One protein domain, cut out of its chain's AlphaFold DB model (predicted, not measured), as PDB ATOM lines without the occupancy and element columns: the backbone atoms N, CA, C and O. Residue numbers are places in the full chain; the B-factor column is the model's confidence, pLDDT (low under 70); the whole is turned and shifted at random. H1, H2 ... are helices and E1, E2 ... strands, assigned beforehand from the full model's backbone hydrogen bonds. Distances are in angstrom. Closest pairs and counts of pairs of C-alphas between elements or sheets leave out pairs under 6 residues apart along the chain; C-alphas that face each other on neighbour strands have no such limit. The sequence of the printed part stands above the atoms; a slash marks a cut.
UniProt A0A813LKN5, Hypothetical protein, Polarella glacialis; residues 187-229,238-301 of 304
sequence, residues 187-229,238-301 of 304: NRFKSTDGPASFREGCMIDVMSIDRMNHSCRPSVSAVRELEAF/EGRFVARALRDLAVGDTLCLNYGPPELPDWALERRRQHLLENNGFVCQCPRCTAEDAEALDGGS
ATOM      1  N   ASN A 187     293.138 332.659 411.344       47.28
ATOM      2  CA  ASN A 187     293.187 331.853 410.121       47.28
ATOM      3  C   ASN A 187     293.411 332.720 408.871       47.28
ATOM      4  O   ASN A 187     293.419 332.214 407.748       47.28
ATOM      5  N   ARG A 188     293.557 334.041 409.043       53.66
ATOM      6  CA  ARG A 188     293.905 334.970 407.972       53.66
ATOM      7  C   ARG A 188     295.404 335.211 408.001       53.66
ATOM      8  O   ARG A 188     295.893 336.127 408.655       53.66
ATOM      9  N   PHE A 189     296.136 334.439 407.211       55.53
ATOM     10  CA  PHE A 189     297.508 334.792 406.867       55.53
ATOM     11  C   PHE A 189     297.463 336.026 405.953       55.53
ATOM     12  O   PHE A 189     297.239 335.917 404.747       55.53
ATOM     13  N   LYS A 190     297.574 337.226 406.539       48.22
ATOM     14  CA  LYS A 190     297.638 338.485 405.783       48.22
ATOM     15  C   LYS A 190     298.932 338.489 404.968       48.22
ATOM     16  O   LYS A 190     299.998 338.742 405.515       48.22
ATOM     17  N   SER A 191     298.832 338.224 403.667       49.28
ATOM     18  CA  SER A 191     299.901 338.573 402.731       49.28
ATOM     19  C   SER A 191     299.828 340.077 402.484       49.28
ATOM     20  O   SER A 191     298.796 340.576 402.036       49.28
ATOM     21  N   THR A 192     300.889 340.811 402.810       45.00
ATOM     22  CA  THR A 192     301.020 342.238 402.468       45.00
ATOM     23  C   THR A 192     301.387 342.457 401.002       45.00
ATOM     24  O   THR A 192     301.269 343.576 400.511       45.00
ATOM     25  N   ASP A 193     301.750 341.387 400.289       43.62
ATOM     26  CA  ASP A 193     302.333 341.449 398.955       43.62
ATOM     27  C   ASP A 193     301.488 340.619 397.973       43.62
ATOM     28  O   ASP A 193     301.708 339.423 397.781       43.62
ATOM     29  N   GLY A 194     300.465 341.233 397.364       48.25
ATOM     30  CA  GLY A 194     299.753 340.624 396.234       48.25
ATOM     31  C   GLY A 194     298.429 341.304 395.837       48.25
ATOM     32  O   GLY A 194     297.723 341.827 396.701       48.25
ATOM     33  N   PRO A 195     298.060 341.308 394.538       46.97
ATOM     34  CA  PRO A 195     296.748 341.771 394.077       46.97
ATOM     35  C   PRO A 195     295.610 340.893 394.630       46.97
ATOM     36  O   PRO A 195     295.805 339.729 394.961       46.97
ATOM     37  N   ALA A 196     294.392 341.441 394.702       49.50
ATOM     38  CA  ALA A 196     293.215 340.835 395.348       49.50
ATOM     39  C   ALA A 196     292.795 339.427 394.847       49.50
ATOM     40  O   ALA A 196     291.954 338.789 395.481       49.50
ATOM     41  N   SER A 197     293.388 338.913 393.761       47.56
ATOM     42  CA  SER A 197     293.206 337.548 393.239       47.56
ATOM     43  C   SER A 197     293.895 336.449 394.073       47.56
ATOM     44  O   SER A 197     293.764 335.267 393.777       47.56
ATOM     45  N   PHE A 198     294.576 336.804 395.165       49.84
ATOM     46  CA  PHE A 198     295.441 335.931 395.970       49.84
ATOM     47  C   PHE A 198     294.744 334.882 396.877       49.84
ATOM     48  O   PHE A 198     295.357 334.340 397.797       49.84
ATOM     49  N   ARG A 199     293.453 334.585 396.679       51.66
ATOM     50  CA  ARG A 199     292.668 333.753 397.619       51.66
ATOM     51  C   ARG A 199     292.964 332.249 397.539       51.66
ATOM     52  O   ARG A 199     292.797 331.556 398.540       51.66
ATOM     53  N   GLU A 200     293.445 331.744 396.406       46.31
ATOM     54  CA  GLU A 200     293.674 330.301 396.202       46.31
ATOM     55  C   GLU A 200     294.988 329.800 396.832       46.31
ATOM     56  O   GLU A 200     295.083 328.651 397.259       46.31
ATOM     57  N   GLY A 201     295.967 330.688 397.042       49.50
ATOM     58  CA  GLY A 201     297.227 330.370 397.721       49.50
ATOM     59  C   GLY A 201     297.122 330.227 399.247       49.50
ATOM     60  O   GLY A 201     298.153 330.161 399.913       49.50
ATOM     61  N   CYS A 202     295.917 330.250 399.825       54.50
ATOM     62  CA  CYS A 202     295.699 330.210 401.274       54.50
ATOM     63  C   CYS A 202     295.655 328.770 401.827       54.50
ATOM     64  O   CYS A 202     296.057 328.533 402.961       54.50
ATOM     65  N   MET A 203     295.242 327.782 401.022       52.69
ATOM     66  CA  MET A 203     295.095 326.393 401.486       52.69
ATOM     67  C   MET A 203     296.427 325.673 401.741       52.69
ATOM     68  O   MET A 203     296.541 324.964 402.738       52.69
ATOM     69  N   ILE A 204     297.429 325.849 400.870       56.19
ATOM     70  CA  ILE A 204     298.751 325.209 401.039       56.19
ATOM     71  C   ILE A 204     299.445 325.736 402.303       56.19
ATOM     72  O   ILE A 204     300.040 324.957 403.052       56.19
ATOM     73  N   ASP A 205     299.306 327.037 402.565       60.56
ATOM     74  CA  ASP A 205     299.821 327.681 403.770       60.56
ATOM     75  C   ASP A 205     299.134 327.142 405.020       60.56
ATOM     76  O   ASP A 205     299.824 326.741 405.952       60.56
ATOM     77  N   VAL A 206     297.799 327.044 405.023       62.22
ATOM     78  CA  VAL A 206     297.059 326.476 406.158       62.22
ATOM     79  C   VAL A 206     297.544 325.056 406.449       62.22
ATOM     80  O   VAL A 206     297.970 324.815 407.565       62.22
ATOM     81  N   MET A 207     297.590 324.157 405.459       60.19
ATOM     82  CA  MET A 207     297.931 322.735 405.672       60.19
ATOM     83  C   MET A 207     299.399 322.449 406.040       60.19
ATOM     84  O   MET A 207     299.738 321.321 406.416       60.19
ATOM     85  N   SER A 208     300.290 323.423 405.837       68.50
ATOM     86  CA  SER A 208     301.720 323.279 406.135       68.50
ATOM     87  C   SER A 208     302.103 323.996 407.429       68.50
ATOM     88  O   SER A 208     302.952 323.510 408.175       68.50
ATOM     89  N   ILE A 209     301.481 325.149 407.699       72.81
ATOM     90  CA  ILE A 209     301.732 325.983 408.879       72.81
ATOM     91  C   ILE A 209     300.918 325.514 410.081       72.81
ATOM     92  O   ILE A 209     301.402 325.632 411.205       72.81
ATOM     93  N   ASP A 210     299.730 324.938 409.870       75.38
ATOM     94  CA  ASP A 210     298.875 324.399 410.940       75.38
ATOM     95  C   ASP A 210     299.577 323.339 411.804       75.38
ATOM     96  O   ASP A 210     299.226 323.148 412.967       75.38
ATOM     97  N   ARG A 211     300.616 322.687 411.274       79.12
ATOM     98  CA  ARG A 211     301.439 321.711 412.002       79.12
ATOM     99  C   ARG A 211     302.485 322.337 412.921       79.12
ATOM    100  O   ARG A 211     303.107 321.615 413.698       79.12
ATOM    101  N   MET A 212     302.732 323.642 412.821       88.94
ATOM    102  CA  MET A 212     303.766 324.347 413.578       88.94
ATOM    103  C   MET A 212     303.127 325.297 414.579       88.94
ATOM    104  O   MET A 212     302.620 326.348 414.199       88.94
ATOM    105  N   ASN A 213     303.208 324.963 415.867       91.81
ATOM    106  CA  ASN A 213     302.645 325.778 416.945       91.81
ATOM    107  C   ASN A 213     303.376 327.117 417.128       91.81
ATOM    108  O   ASN A 213     304.551 327.272 416.779       91.81
ATOM    109  N   HIS A 214     302.694 328.071 417.758       94.31
ATOM    110  CA  HIS A 214     303.302 329.328 418.174       94.31
ATOM    111  C   HIS A 214     304.406 329.129 419.230       94.31
ATOM    112  O   HIS A 214     304.228 328.392 420.202       94.31
ATOM    113  N   SER A 215     305.504 329.878 419.120       96.62
ATOM    114  CA  SER A 215     306.478 330.074 420.197       96.62
ATOM    115  C   SER A 215     307.038 331.497 420.184       96.62
ATOM    116  O   SER A 215     307.471 331.989 419.145       96.62
ATOM    117  N   CYS A 216     307.145 332.121 421.365       96.69
ATOM    118  CA  CYS A 216     307.882 333.380 421.562       96.69
ATOM    119  C   CYS A 216     309.414 333.196 421.484       96.69
ATOM    120  O   CYS A 216     310.172 334.147 421.674       96.69
ATOM    121  N   ARG A 217     309.884 331.967 421.235       96.19
ATOM    122  CA  ARG A 217     311.249 331.617 420.826       96.19
ATOM    123  C   ARG A 217     311.140 330.626 419.657       96.19
ATOM    124  O   ARG A 217     311.265 329.416 419.880       96.19
ATOM    125  N   PRO A 218     310.782 331.100 418.451       96.44
ATOM    126  CA  PRO A 218     310.527 330.220 417.318       96.44
ATOM    127  C   PRO A 218     311.789 329.439 416.933       96.44
ATOM    128  O   PRO A 218     312.910 329.928 417.084       96.44
ATOM    129  N   SER A 219     311.611 328.208 416.459       96.75
ATOM    130  CA  SER A 219     312.709 327.366 415.959       96.75
ATOM    131  C   SER A 219     312.899 327.512 414.451       96.75
ATOM    132  O   SER A 219     313.989 327.253 413.940       96.75
ATOM    133  N   VAL A 220     311.874 327.997 413.752       95.19
ATOM    134  CA  VAL A 220     311.898 328.278 412.319       95.19
ATOM    135  C   VAL A 220     311.286 329.648 412.031       95.19
ATOM    136  O   VAL A 220     310.449 330.141 412.785       95.19
ATOM    137  N   SER A 221     311.694 330.268 410.929       92.81
ATOM    138  CA  SER A 221     310.949 331.330 410.266       92.81
ATOM    139  C   SER A 221     310.318 330.783 408.999       92.81
ATOM    140  O   SER A 221     310.854 329.893 408.342       92.81
ATOM    141  N   ALA A 222     309.158 331.318 408.670       87.50
ATOM    142  CA  ALA A 222     308.406 330.971 407.487       87.50
ATOM    143  C   ALA A 222     308.476 332.133 406.504       87.50
ATOM    144  O   ALA A 222     308.079 333.246 406.848       87.50
ATOM    145  N   VAL A 223     308.952 331.876 405.291       83.12
ATOM    146  CA  VAL A 223     308.881 332.844 404.198       83.12
ATOM    147  C   VAL A 223     308.174 332.186 403.030       83.12
ATOM    148  O   VAL A 223     308.498 331.065 402.632       83.12
ATOM    149  N   ARG A 224     307.195 332.898 402.483       74.56
ATOM    150  CA  ARG A 224     306.552 332.525 401.233       74.56
ATOM    151  C   ARG A 224     307.430 333.039 400.097       74.56
ATOM    152  O   ARG A 224     307.619 334.245 399.961       74.56
ATOM    153  N   GLU A 225     307.990 332.136 399.305       74.00
ATOM    154  CA  GLU A 225     308.700 332.508 398.084       74.00
ATOM    155  C   GLU A 225     307.667 332.521 396.951       74.00
ATOM    156  O   GLU A 225     307.209 331.477 396.487       74.00
ATOM    157  N   LEU A 226     307.232 333.725 396.571       63.75
ATOM    158  CA  LEU A 226     306.327 333.936 395.445       63.75
ATOM    159  C   LEU A 226     307.138 334.295 394.208       63.75
ATOM    160  O   LEU A 226     307.721 335.374 394.135       63.75
ATOM    161  N   GLU A 227     307.140 333.410 393.219       63.81
ATOM    162  CA  GLU A 227     307.451 333.817 391.852       63.81
ATOM    163  C   GLU A 227     306.222 334.497 391.232       63.81
ATOM    164  O   GLU A 227     305.079 334.199 391.591       63.81
ATOM    165  N   ALA A 228     306.452 335.451 390.326       62.22
ATOM    166  CA  ALA A 228     305.374 336.158 389.640       62.22
ATOM    167  C   ALA A 228     304.481 335.168 388.874       62.22
ATOM    168  O   ALA A 228     304.969 334.345 388.093       62.22
ATOM    169  N   PHE A 229     303.172 335.260 389.108       58.78
ATOM    170  CA  PHE A 229     302.187 334.385 388.484       58.78
ATOM    171  C   PHE A 229     301.963 334.788 387.021       58.78
ATOM    172  O   PHE A 229     301.773 335.968 386.724       58.78
ATOM    173  N   GLU A 238     305.420 326.455 391.947       58.66
ATOM    174  CA  GLU A 238     304.448 327.467 392.371       58.66
ATOM    175  C   GLU A 238     304.012 327.288 393.832       58.66
ATOM    176  O   GLU A 238     303.697 326.186 394.280       58.66
ATOM    177  N   GLY A 239     303.983 328.400 394.580       60.97
ATOM    178  CA  GLY A 239     303.538 328.417 395.974       60.97
ATOM    179  C   GLY A 239     304.517 327.741 396.933       60.97
ATOM    180  O   GLY A 239     304.114 326.922 397.760       60.97
ATOM    181  N   ARG A 240     305.814 328.064 396.837       67.25
ATOM    182  CA  ARG A 240     306.815 327.491 397.735       67.25
ATOM    183  C   ARG A 240     306.762 328.154 399.106       67.25
ATOM    184  O   ARG A 240     307.005 329.350 399.268       67.25
ATOM    185  N   PHE A 241     306.534 327.327 400.115       74.00
ATOM    186  CA  PHE A 241     306.753 327.699 401.500       74.00
ATOM    187  C   PHE A 241     308.156 327.275 401.929       74.00
ATOM    188  O   PHE A 241     308.516 326.099 401.826       74.00
ATOM    189  N   VAL A 242     308.968 328.222 402.398       82.06
ATOM    190  CA  VAL A 242     310.318 327.942 402.890       82.06
ATOM    191  C   VAL A 242     310.360 328.176 404.392       82.06
ATOM    192  O   VAL A 242     310.350 329.313 404.863       82.06
ATOM    193  N   ALA A 243     310.439 327.078 405.143       88.94
ATOM    194  CA  ALA A 243     310.776 327.111 406.557       88.94
ATOM    195  C   ALA A 243     312.304 327.142 406.707       88.94
ATOM    196  O   ALA A 243     312.998 326.214 406.288       88.94
ATOM    197  N   ARG A 244     312.839 328.217 407.288       93.50
ATOM    198  CA  ARG A 244     314.271 328.384 407.565       93.50
ATOM    199  C   ARG A 244     314.506 328.206 409.056       93.50
ATOM    200  O   ARG A 244     313.851 328.859 409.860       93.50
ATOM    201  N   ALA A 245     315.427 327.329 409.436       95.06
ATOM    202  CA  ALA A 245     315.785 327.158 410.837       95.06
ATOM    203  C   ALA A 245     316.415 328.450 411.388       95.06
ATOM    204  O   ALA A 245     317.280 329.045 410.748       95.06
ATOM    205  N   LEU A 246     315.971 328.886 412.570       95.25
ATOM    206  CA  LEU A 246     316.517 330.057 413.274       95.25
ATOM    207  C   LEU A 246     317.626 329.683 414.267       95.25
ATOM    208  O   LEU A 246     318.238 330.549 414.887       95.25
ATOM    209  N   ARG A 247     317.856 328.383 414.435       94.75
ATOM    210  CA  ARG A 247     318.889 327.767 415.266       94.75
ATOM    211  C   ARG A 247     319.172 326.364 414.739       94.75
ATOM    212  O   ARG A 247     318.376 325.840 413.962       94.75
ATOM    213  N   ASP A 248     320.234 325.736 415.223       96.56
ATOM    214  CA  ASP A 248     320.459 324.314 414.970       96.56
ATOM    215  C   ASP A 248     319.301 323.483 415.544       96.56
ATOM    216  O   ASP A 248     318.815 323.739 416.656       96.56
ATOM    217  N   LEU A 249     318.839 322.512 414.755       95.62
ATOM    218  CA  LEU A 249     317.720 321.630 415.083       95.62
ATOM    219  C   LEU A 249     318.216 320.192 415.198       95.62
ATOM    220  O   LEU A 249     318.938 319.706 414.325       95.62
ATOM    221  N   ALA A 250     317.793 319.503 416.253       93.88
ATOM    222  CA  ALA A 250     318.007 318.070 416.411       93.88
ATOM    223  C   ALA A 250     316.775 317.270 415.956       93.88
ATOM    224  O   ALA A 250     315.655 317.782 415.907       93.88
ATOM    225  N   VAL A 251     316.962 315.984 415.649       93.00
ATOM    226  CA  VAL A 251     315.829 315.075 415.422       93.00
ATOM    227  C   VAL A 251     314.982 315.014 416.694       93.00
ATOM    228  O   VAL A 251     315.501 314.735 417.771       93.00
ATOM    229  N   GLY A 252     313.680 315.266 416.551       92.56
ATOM    230  CA  GLY A 252     312.736 315.345 417.668       92.56
ATOM    231  C   GLY A 252     312.460 316.766 418.167       92.56
ATOM    232  O   GLY A 252     311.513 316.948 418.931       92.56
ATOM    233  N   ASP A 253     313.207 317.779 417.710       92.75
ATOM    234  CA  ASP A 253     312.887 319.172 418.024       92.75
ATOM    235  C   ASP A 253     311.508 319.557 417.472       92.75
ATOM    236  O   ASP A 253     311.160 319.274 416.324       92.75
ATOM    237  N   THR A 254     310.727 320.267 418.285       91.44
ATOM    238  CA  THR A 254     309.453 320.833 417.839       91.44
ATOM    239  C   THR A 254     309.694 322.038 416.928       91.44
ATOM    240  O   THR A 254     310.415 322.983 417.277       91.44
ATOM    241  N   LEU A 255     309.056 322.022 415.758       94.19
ATOM    242  CA  LEU A 255     309.027 323.155 414.840       94.19
ATOM    243  C   LEU A 255     307.952 324.148 415.290       94.19
ATOM    244  O   LEU A 255     306.772 323.812 415.371       94.19
ATOM    245  N   CYS A 256     308.378 325.368 415.596       95.00
ATOM    246  CA  CYS A 256     307.523 326.433 416.090       95.00
ATOM    247  C   CYS A 256     307.781 327.728 415.325       95.00
ATOM    248  O   CYS A 256     308.937 328.074 415.062       95.00
ATOM    249  N   LEU A 257     306.707 328.469 415.064       94.69
ATOM    250  CA  LEU A 257     306.720 329.768 414.394       94.69
ATOM    251  C   LEU A 257     306.326 330.887 415.361       94.69
ATOM    252  O   LEU A 257     305.674 330.655 416.377       94.69
ATOM    253  N   ASN A 258     306.696 332.121 415.032       94.50
ATOM    254  CA  ASN A 258     306.085 333.292 415.648       94.50
ATOM    255  C   ASN A 258     304.828 333.652 414.842       94.50
ATOM    256  O   ASN A 258     304.893 333.743 413.622       94.50
ATOM    257  N   TYR A 259     303.693 333.824 415.522       92.69
ATOM    258  CA  TYR A 259     302.407 334.158 414.887       92.69
ATOM    259  C   TYR A 259     302.108 335.658 414.933       92.69
ATOM    260  O   TYR A 259     301.154 336.106 414.305       92.69
ATOM    261  N   GLY A 260     302.887 336.420 415.700       92.44
ATOM    262  CA  GLY A 260     302.788 337.870 415.732       92.44
ATOM    263  C   GLY A 260     303.839 338.535 414.847       92.44
ATOM    264  O   GLY A 260     304.513 337.868 414.057       92.44
ATOM    265  N   PRO A 261     304.009 339.857 414.988       93.56
ATOM    266  CA  PRO A 261     304.988 340.596 414.207       93.56
ATOM    267  C   PRO A 261     306.432 340.165 414.547       93.56
ATOM    268  O   PRO A 261     306.658 339.589 415.619       93.56
ATOM    269  N   PRO A 262     307.420 340.412 413.662       92.31
ATOM    270  CA  PRO A 262     308.808 339.970 413.844       92.31
ATOM    271  C   PRO A 262     309.444 340.388 415.175       92.31
ATOM    272  O   PRO A 262     310.235 339.631 415.727       92.31
ATOM    273  N   GLU A 263     309.063 341.548 415.707       96.12
ATOM    274  CA  GLU A 263     309.524 342.105 416.980       96.12
ATOM    275  C   GLU A 263     308.809 341.535 418.215       96.12
ATOM    276  O   GLU A 263     309.203 341.838 419.341       96.12
ATOM    277  N   LEU A 264     307.751 340.727 418.045       96.00
ATOM    278  CA  LEU A 264     306.990 340.169 419.167       96.00
ATOM    279  C   LEU A 264     307.887 339.448 420.185       96.00
ATOM    280  O   LEU A 264     307.697 339.689 421.374       96.00
ATOM    281  N   PRO A 265     308.878 338.617 419.798       96.44
ATOM    282  CA  PRO A 265     309.795 337.990 420.746       96.44
ATOM    283  C   PRO A 265     310.567 338.985 421.624       96.44
ATOM    284  O   PRO A 265     310.974 338.615 422.722       96.44
ATOM    285  N   ASP A 266     310.750 340.232 421.207       96.69
ATOM    286  CA  ASP A 266     311.501 341.228 421.980       96.69
ATOM    287  C   ASP A 266     310.617 341.994 422.976       96.69
ATOM    288  O   ASP A 266     311.113 342.727 423.831       96.69
ATOM    289  N   TRP A 267     309.293 341.830 422.904       97.88
ATOM    290  CA  TRP A 267     308.367 342.483 423.828       97.88
ATOM    291  C   TRP A 267     308.384 341.821 425.209       97.88
ATOM    292  O   TRP A 267     308.679 340.634 425.339       97.88
ATOM    293  N   ALA A 268     307.993 342.571 426.243       97.75
ATOM    294  CA  ALA A 268     307.769 342.031 427.586       97.75
ATOM    295  C   ALA A 268     306.670 340.948 427.596       97.75
ATOM    296  O   ALA A 268     305.723 341.033 426.809       97.75
ATOM    297  N   LEU A 269     306.778 339.970 428.509       97.19
ATOM    298  CA  LEU A 269     305.884 338.805 428.617       97.19
ATOM    299  C   LEU A 269     304.399 339.171 428.504       97.19
ATOM    300  O   LEU A 269     303.697 338.642 427.640       97.19
ATOM    301  N   GLU A 270     303.952 340.106 429.344       97.38
ATOM    302  CA  GLU A 270     302.549 340.515 429.426       97.38
ATOM    303  C   GLU A 270     302.052 341.094 428.099       97.38
ATOM    304  O   GLU A 270     301.020 340.691 427.568       97.38
ATOM    305  N   ARG A 271     302.861 341.959 427.477       97.75
ATOM    306  CA  ARG A 271     302.540 342.556 426.177       97.75
ATOM    307  C   ARG A 271     302.449 341.502 425.069       97.75
ATOM    308  O   ARG A 271     301.585 341.620 424.202       97.75
ATOM    309  N   ARG A 272     303.308 340.471 425.080       97.69
ATOM    310  CA  ARG A 272     303.243 339.363 424.103       97.69
ATOM    311  C   ARG A 272     301.958 338.560 424.259       97.69
ATOM    312  O   ARG A 272     301.272 338.313 423.272       97.69
ATOM    313  N   ARG A 273     301.637 338.154 425.491       97.38
ATOM    314  CA  ARG A 273     300.444 337.350 425.790       97.38
ATOM    315  C   ARG A 273     299.163 338.110 425.473       97.38
ATOM    316  O   ARG A 273     298.300 337.535 424.818       97.38
ATOM    317  N   GLN A 274     299.082 339.388 425.840       97.19
ATOM    318  CA  GLN A 274     297.930 340.226 425.518       97.19
ATOM    319  C   GLN A 274     297.726 340.349 424.003       97.19
ATOM    320  O   GLN A 274     296.619 340.147 423.515       97.19
ATOM    321  N   HIS A 275     298.799 340.587 423.239       95.81
ATOM    322  CA  HIS A 275     298.706 340.659 421.781       95.81
ATOM    323  C   HIS A 275     298.181 339.357 421.162       95.81
ATOM    324  O   HIS A 275     297.288 339.402 420.319       95.81
ATOM    325  N   LEU A 276     298.709 338.204 421.583       94.75
ATOM    326  CA  LEU A 276     298.271 336.900 421.076       94.75
ATOM    327  C   LEU A 276     296.835 336.571 421.501       94.75
ATOM    328  O   LEU A 276     296.088 335.980 420.725       94.75
ATOM    329  N   LEU A 277     296.412 336.995 422.691       92.56
ATOM    330  CA  LEU A 277     295.035 336.822 423.137       92.56
ATOM    331  C   LEU A 277     294.072 337.644 422.275       92.56
ATOM    332  O   LEU A 277     293.072 337.113 421.801       92.56
ATOM    333  N   GLU A 278     294.397 338.911 422.017       90.56
ATOM    334  CA  GLU A 278     293.562 339.817 421.222       90.56
ATOM    335  C   GLU A 278     293.516 339.445 419.734       90.56
ATOM    336  O   GLU A 278     292.452 339.499 419.122       90.56
ATOM    337  N   ASN A 279     294.655 339.069 419.143       87.69
ATOM    338  CA  ASN A 279     294.776 338.878 417.692       87.69
ATOM    339  C   ASN A 279     294.635 337.410 417.268       87.69
ATOM    340  O   ASN A 279     294.207 337.126 416.148       87.69
ATOM    341  N   ASN A 280     294.976 336.469 418.151       88.06
ATOM    342  CA  ASN A 280     294.978 335.041 417.847       88.06
ATOM    343  C   ASN A 280     294.058 334.218 418.765       88.06
ATOM    344  O   ASN A 280     293.810 333.052 418.467       88.06
ATOM    345  N   GLY A 281     293.515 334.799 419.840       86.81
ATOM    346  CA  GLY A 281     292.564 334.131 420.731       86.81
ATOM    347  C   GLY A 281     293.185 333.159 421.735       86.81
ATOM    348  O   GLY A 281     292.469 332.298 422.241       86.81
ATOM    349  N   PHE A 282     294.489 333.249 422.029       92.75
ATOM    350  CA  PHE A 282     295.140 332.363 423.006       92.75
ATOM    351  C   PHE A 282     296.249 333.044 423.822       92.75
ATOM    352  O   PHE A 282     296.885 333.996 423.379       92.75
ATOM    353  N   VAL A 283     296.535 332.493 425.007       95.88
ATOM    354  CA  VAL A 283     297.675 332.889 425.851       95.88
ATOM    355  C   VAL A 283     298.838 331.928 425.613       95.88
ATOM    356  O   VAL A 283     298.699 330.716 425.763       95.88
ATOM    357  N   CYS A 284     300.006 332.453 425.238       96.69
ATOM    358  CA  CYS A 284     301.171 331.615 424.959       96.69
ATOM    359  C   CYS A 284     301.728 330.939 426.225       96.69
ATOM    360  O   CYS A 284     302.088 331.612 427.196       96.69
ATOM    361  N   GLN A 285     301.888 329.614 426.145       96.62
ATOM    362  CA  GLN A 285     302.508 328.749 427.158       96.62
ATOM    363  C   GLN A 285     303.794 328.073 426.643       96.62
ATOM    364  O   GLN A 285     304.137 326.963 427.040       96.62
ATOM    365  N   CYS A 286     304.506 328.706 425.702       96.44
ATOM    366  CA  CYS A 286     305.784 328.164 425.232       96.44
ATOM    367  C   CYS A 286     306.828 328.157 426.372       96.44
ATOM    368  O   CYS A 286     306.709 328.970 427.293       96.44
ATOM    369  N   PRO A 287     307.892 327.330 426.292       96.06
ATOM    370  CA  PRO A 287     308.882 327.206 427.368       96.06
ATOM    371  C   PRO A 287     309.468 328.538 427.847       96.06
ATOM    372  O   PRO A 287     309.686 328.718 429.040       96.06
ATOM    373  N   ARG A 288     309.671 329.499 426.932       96.56
ATOM    374  CA  ARG A 288     310.124 330.852 427.281       96.56
ATOM    375  C   ARG A 288     309.108 331.589 428.155       96.56
ATOM    376  O   ARG A 288     309.483 332.126 429.185       96.56
ATOM    377  N   CYS A 289     307.844 331.631 427.734       97.50
ATOM    378  CA  CYS A 289     306.805 332.348 428.472       97.50
ATOM    379  C   CYS A 289     306.558 331.721 429.845       97.50
ATOM    380  O   CYS A 289     306.355 332.458 430.795       97.50
ATOM    381  N   THR A 290     306.609 330.392 429.953       97.19
ATOM    382  CA  THR A 290     306.462 329.690 431.236       97.19
ATOM    383  C   THR A 290     307.636 329.965 432.181       97.19
ATOM    384  O   THR A 290     307.417 330.131 433.375       97.19
ATOM    385  N   ALA A 291     308.868 330.049 431.665       97.12
ATOM    386  CA  ALA A 291     310.040 330.397 432.472       97.12
ATOM    387  C   ALA A 291     309.982 331.846 432.985       97.12
ATOM    388  O   ALA A 291     310.155 332.072 434.178       97.12
ATOM    389  N   GLU A 292     309.668 332.810 432.112       97.06
ATOM    390  CA  GLU A 292     309.522 334.220 432.504       97.06
ATOM    391  C   GLU A 292     308.381 334.421 433.530       97.06
ATOM    392  O   GLU A 292     308.498 335.261 434.418       97.06
ATOM    393  N   ASP A 293     307.303 333.630 433.447       95.94
ATOM    394  CA  ASP A 293     306.216 333.613 434.444       95.94
ATOM    395  C   ASP A 293     306.714 333.171 435.825       95.94
ATOM    396  O   ASP A 293     306.401 333.794 436.839       95.94
ATOM    397  N   ALA A 294     307.496 332.087 435.869       96.00
ATOM    398  CA  ALA A 294     308.034 331.549 437.113       96.00
ATOM    399  C   ALA A 294     308.995 332.545 437.782       96.00
ATOM    400  O   ALA A 294     308.888 332.795 438.981       96.00
ATOM    401  N   GLU A 295     309.866 333.189 436.999       95.06
ATOM    402  CA  GLU A 295     310.781 334.228 437.493       95.06
ATOM    403  C   GLU A 295     310.033 335.442 438.067       95.06
ATOM    404  O   GLU A 295     310.441 336.000 439.090       95.06
ATOM    405  N   ALA A 296     308.920 335.845 437.443       91.75
ATOM    406  CA  ALA A 296     308.090 336.943 437.934       91.75
ATOM    407  C   ALA A 296     307.428 336.620 439.287       91.75
ATOM    408  O   ALA A 296     307.316 337.504 440.141       91.75
ATOM    409  N   LEU A 297     307.024 335.363 439.502       90.56
ATOM    410  CA  LEU A 297     306.454 334.900 440.771       90.56
ATOM    411  C   LEU A 297     307.508 334.846 441.887       90.56
ATOM    412  O   LEU A 297     307.244 335.310 442.997       90.56
ATOM    413  N   ASP A 298     308.709 334.354 441.586       90.00
ATOM    414  CA  ASP A 298     309.797 334.247 442.564       90.00
ATOM    415  C   ASP A 298     310.349 335.627 442.968       90.00
ATOM    416  O   ASP A 298     310.624 335.885 444.144       90.00
ATOM    417  N   GLY A 299     310.461 336.560 442.014       81.88
ATOM    418  CA  GLY A 299     310.959 337.918 442.256       81.88
ATOM    419  C   GLY A 299     310.032 338.790 443.111       81.88
ATOM    420  O   GLY A 299     310.502 339.687 443.813       81.88
ATOM    421  N   GLY A 300     308.724 338.514 443.102       75.19
ATOM    422  CA  GLY A 300     307.738 339.227 443.921       75.19
ATOM    423  C   GLY A 300     307.796 338.880 445.413       75.19
ATOM    424  O   GLY A 300     307.343 339.669 446.241       75.19
ATOM    425  N   SER A 301     308.390 337.738 445.781       65.94
ATOM    426  CA  SER A 301     308.423 337.259 447.171       65.94
ATOM    427  C   SER A 301     309.494 337.925 448.048       65.94
ATOM    428  O   SER A 301     309.475 337.731 449.261       65.94
TER     429      SER A 301
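This is residues 187 to 229 and 238 to 301 of the 304 residues of the protein "Hypothetical protein" of Polarella glacialis (UniProt A0A813LKN5). A long, loosely built shape: a ribbon of two antiparallel strands, E1 and E2, lies toward one end with the short helix H1 near it, and the helices H2 and H3 lie toward the other, H3 making the far tip. Between ribbon and helices the middle is made largely of loops, where residues 213 to 214 pair briefly with residues 256 to 257; near H1, residues 195 to 200 stick out. The printed part has 107 residues, with three named helices and two named strands in the order H1, E1, E2, H2, H3; the class is mixed, helices and strands, with under half of the residues in named elements. The whole is loose, with a radius of gyration of the C-alphas of 16.1 A, and elongated, with spans of 59 by 34 by 20 A.

Residues 187 to 201 hold no named element. They are followed by H1, residues 202 to 209, then E1, residues 220 to 225, and E2, residues 240 to 245. The closest C-alphas of H1 and E2 are those of Asp 205 and Phe 241, 7.3 A apart. E1 and E2 are antiparallel neighbours, with 154 degrees between their directions; N 221 and O 244 are within hydrogen-bond range at 2.8 A, and N 242 and O 223 at 2.9 A. The short pairing of residues 213 to 214 with residues 256 to 257 is parallel. H2, residues 269 to 280, and H3, residues 287 to 300, form a helical hairpin. They only just touch, with 3 pairs of C-alphas within 8 A, the closest being those of Leu 269 and Cys 289 at 6.5 A. Their lines stand at a steep tilt of 45 degrees, and they run opposite ways. H1 is apart from H2 and H3, and E1 is apart from both too. In H1, H2 and H3 every O i to N i+4 pair is within hydrogen-bond range.

H1 runs from C-alpha 202 at (295.699, 330.210, 401.274) and is 10.6 A long. E1 is 15.2 A and E2 15.9 A long. H2 is 15.8 A long and begins at C-alpha 269 at (305.884, 338.805, 428.617). H3, 20.5 A long, ends with C-alpha 300 at (307.738, 339.227, 443.921).

The C-alphas farthest apart are those of Phe 229 and Ser 301, at 59.1 A. Residues 230 to 237 are not printed; C-alphas 229 and 238 are 8.3 A apart across this cut. The link from E2 to H2, 23 residues, is long. The mean pLDDT of the printed part is 81.8, and it is under 70 for residues 187 to 208, 226 to 229, 238 to 240 and 301.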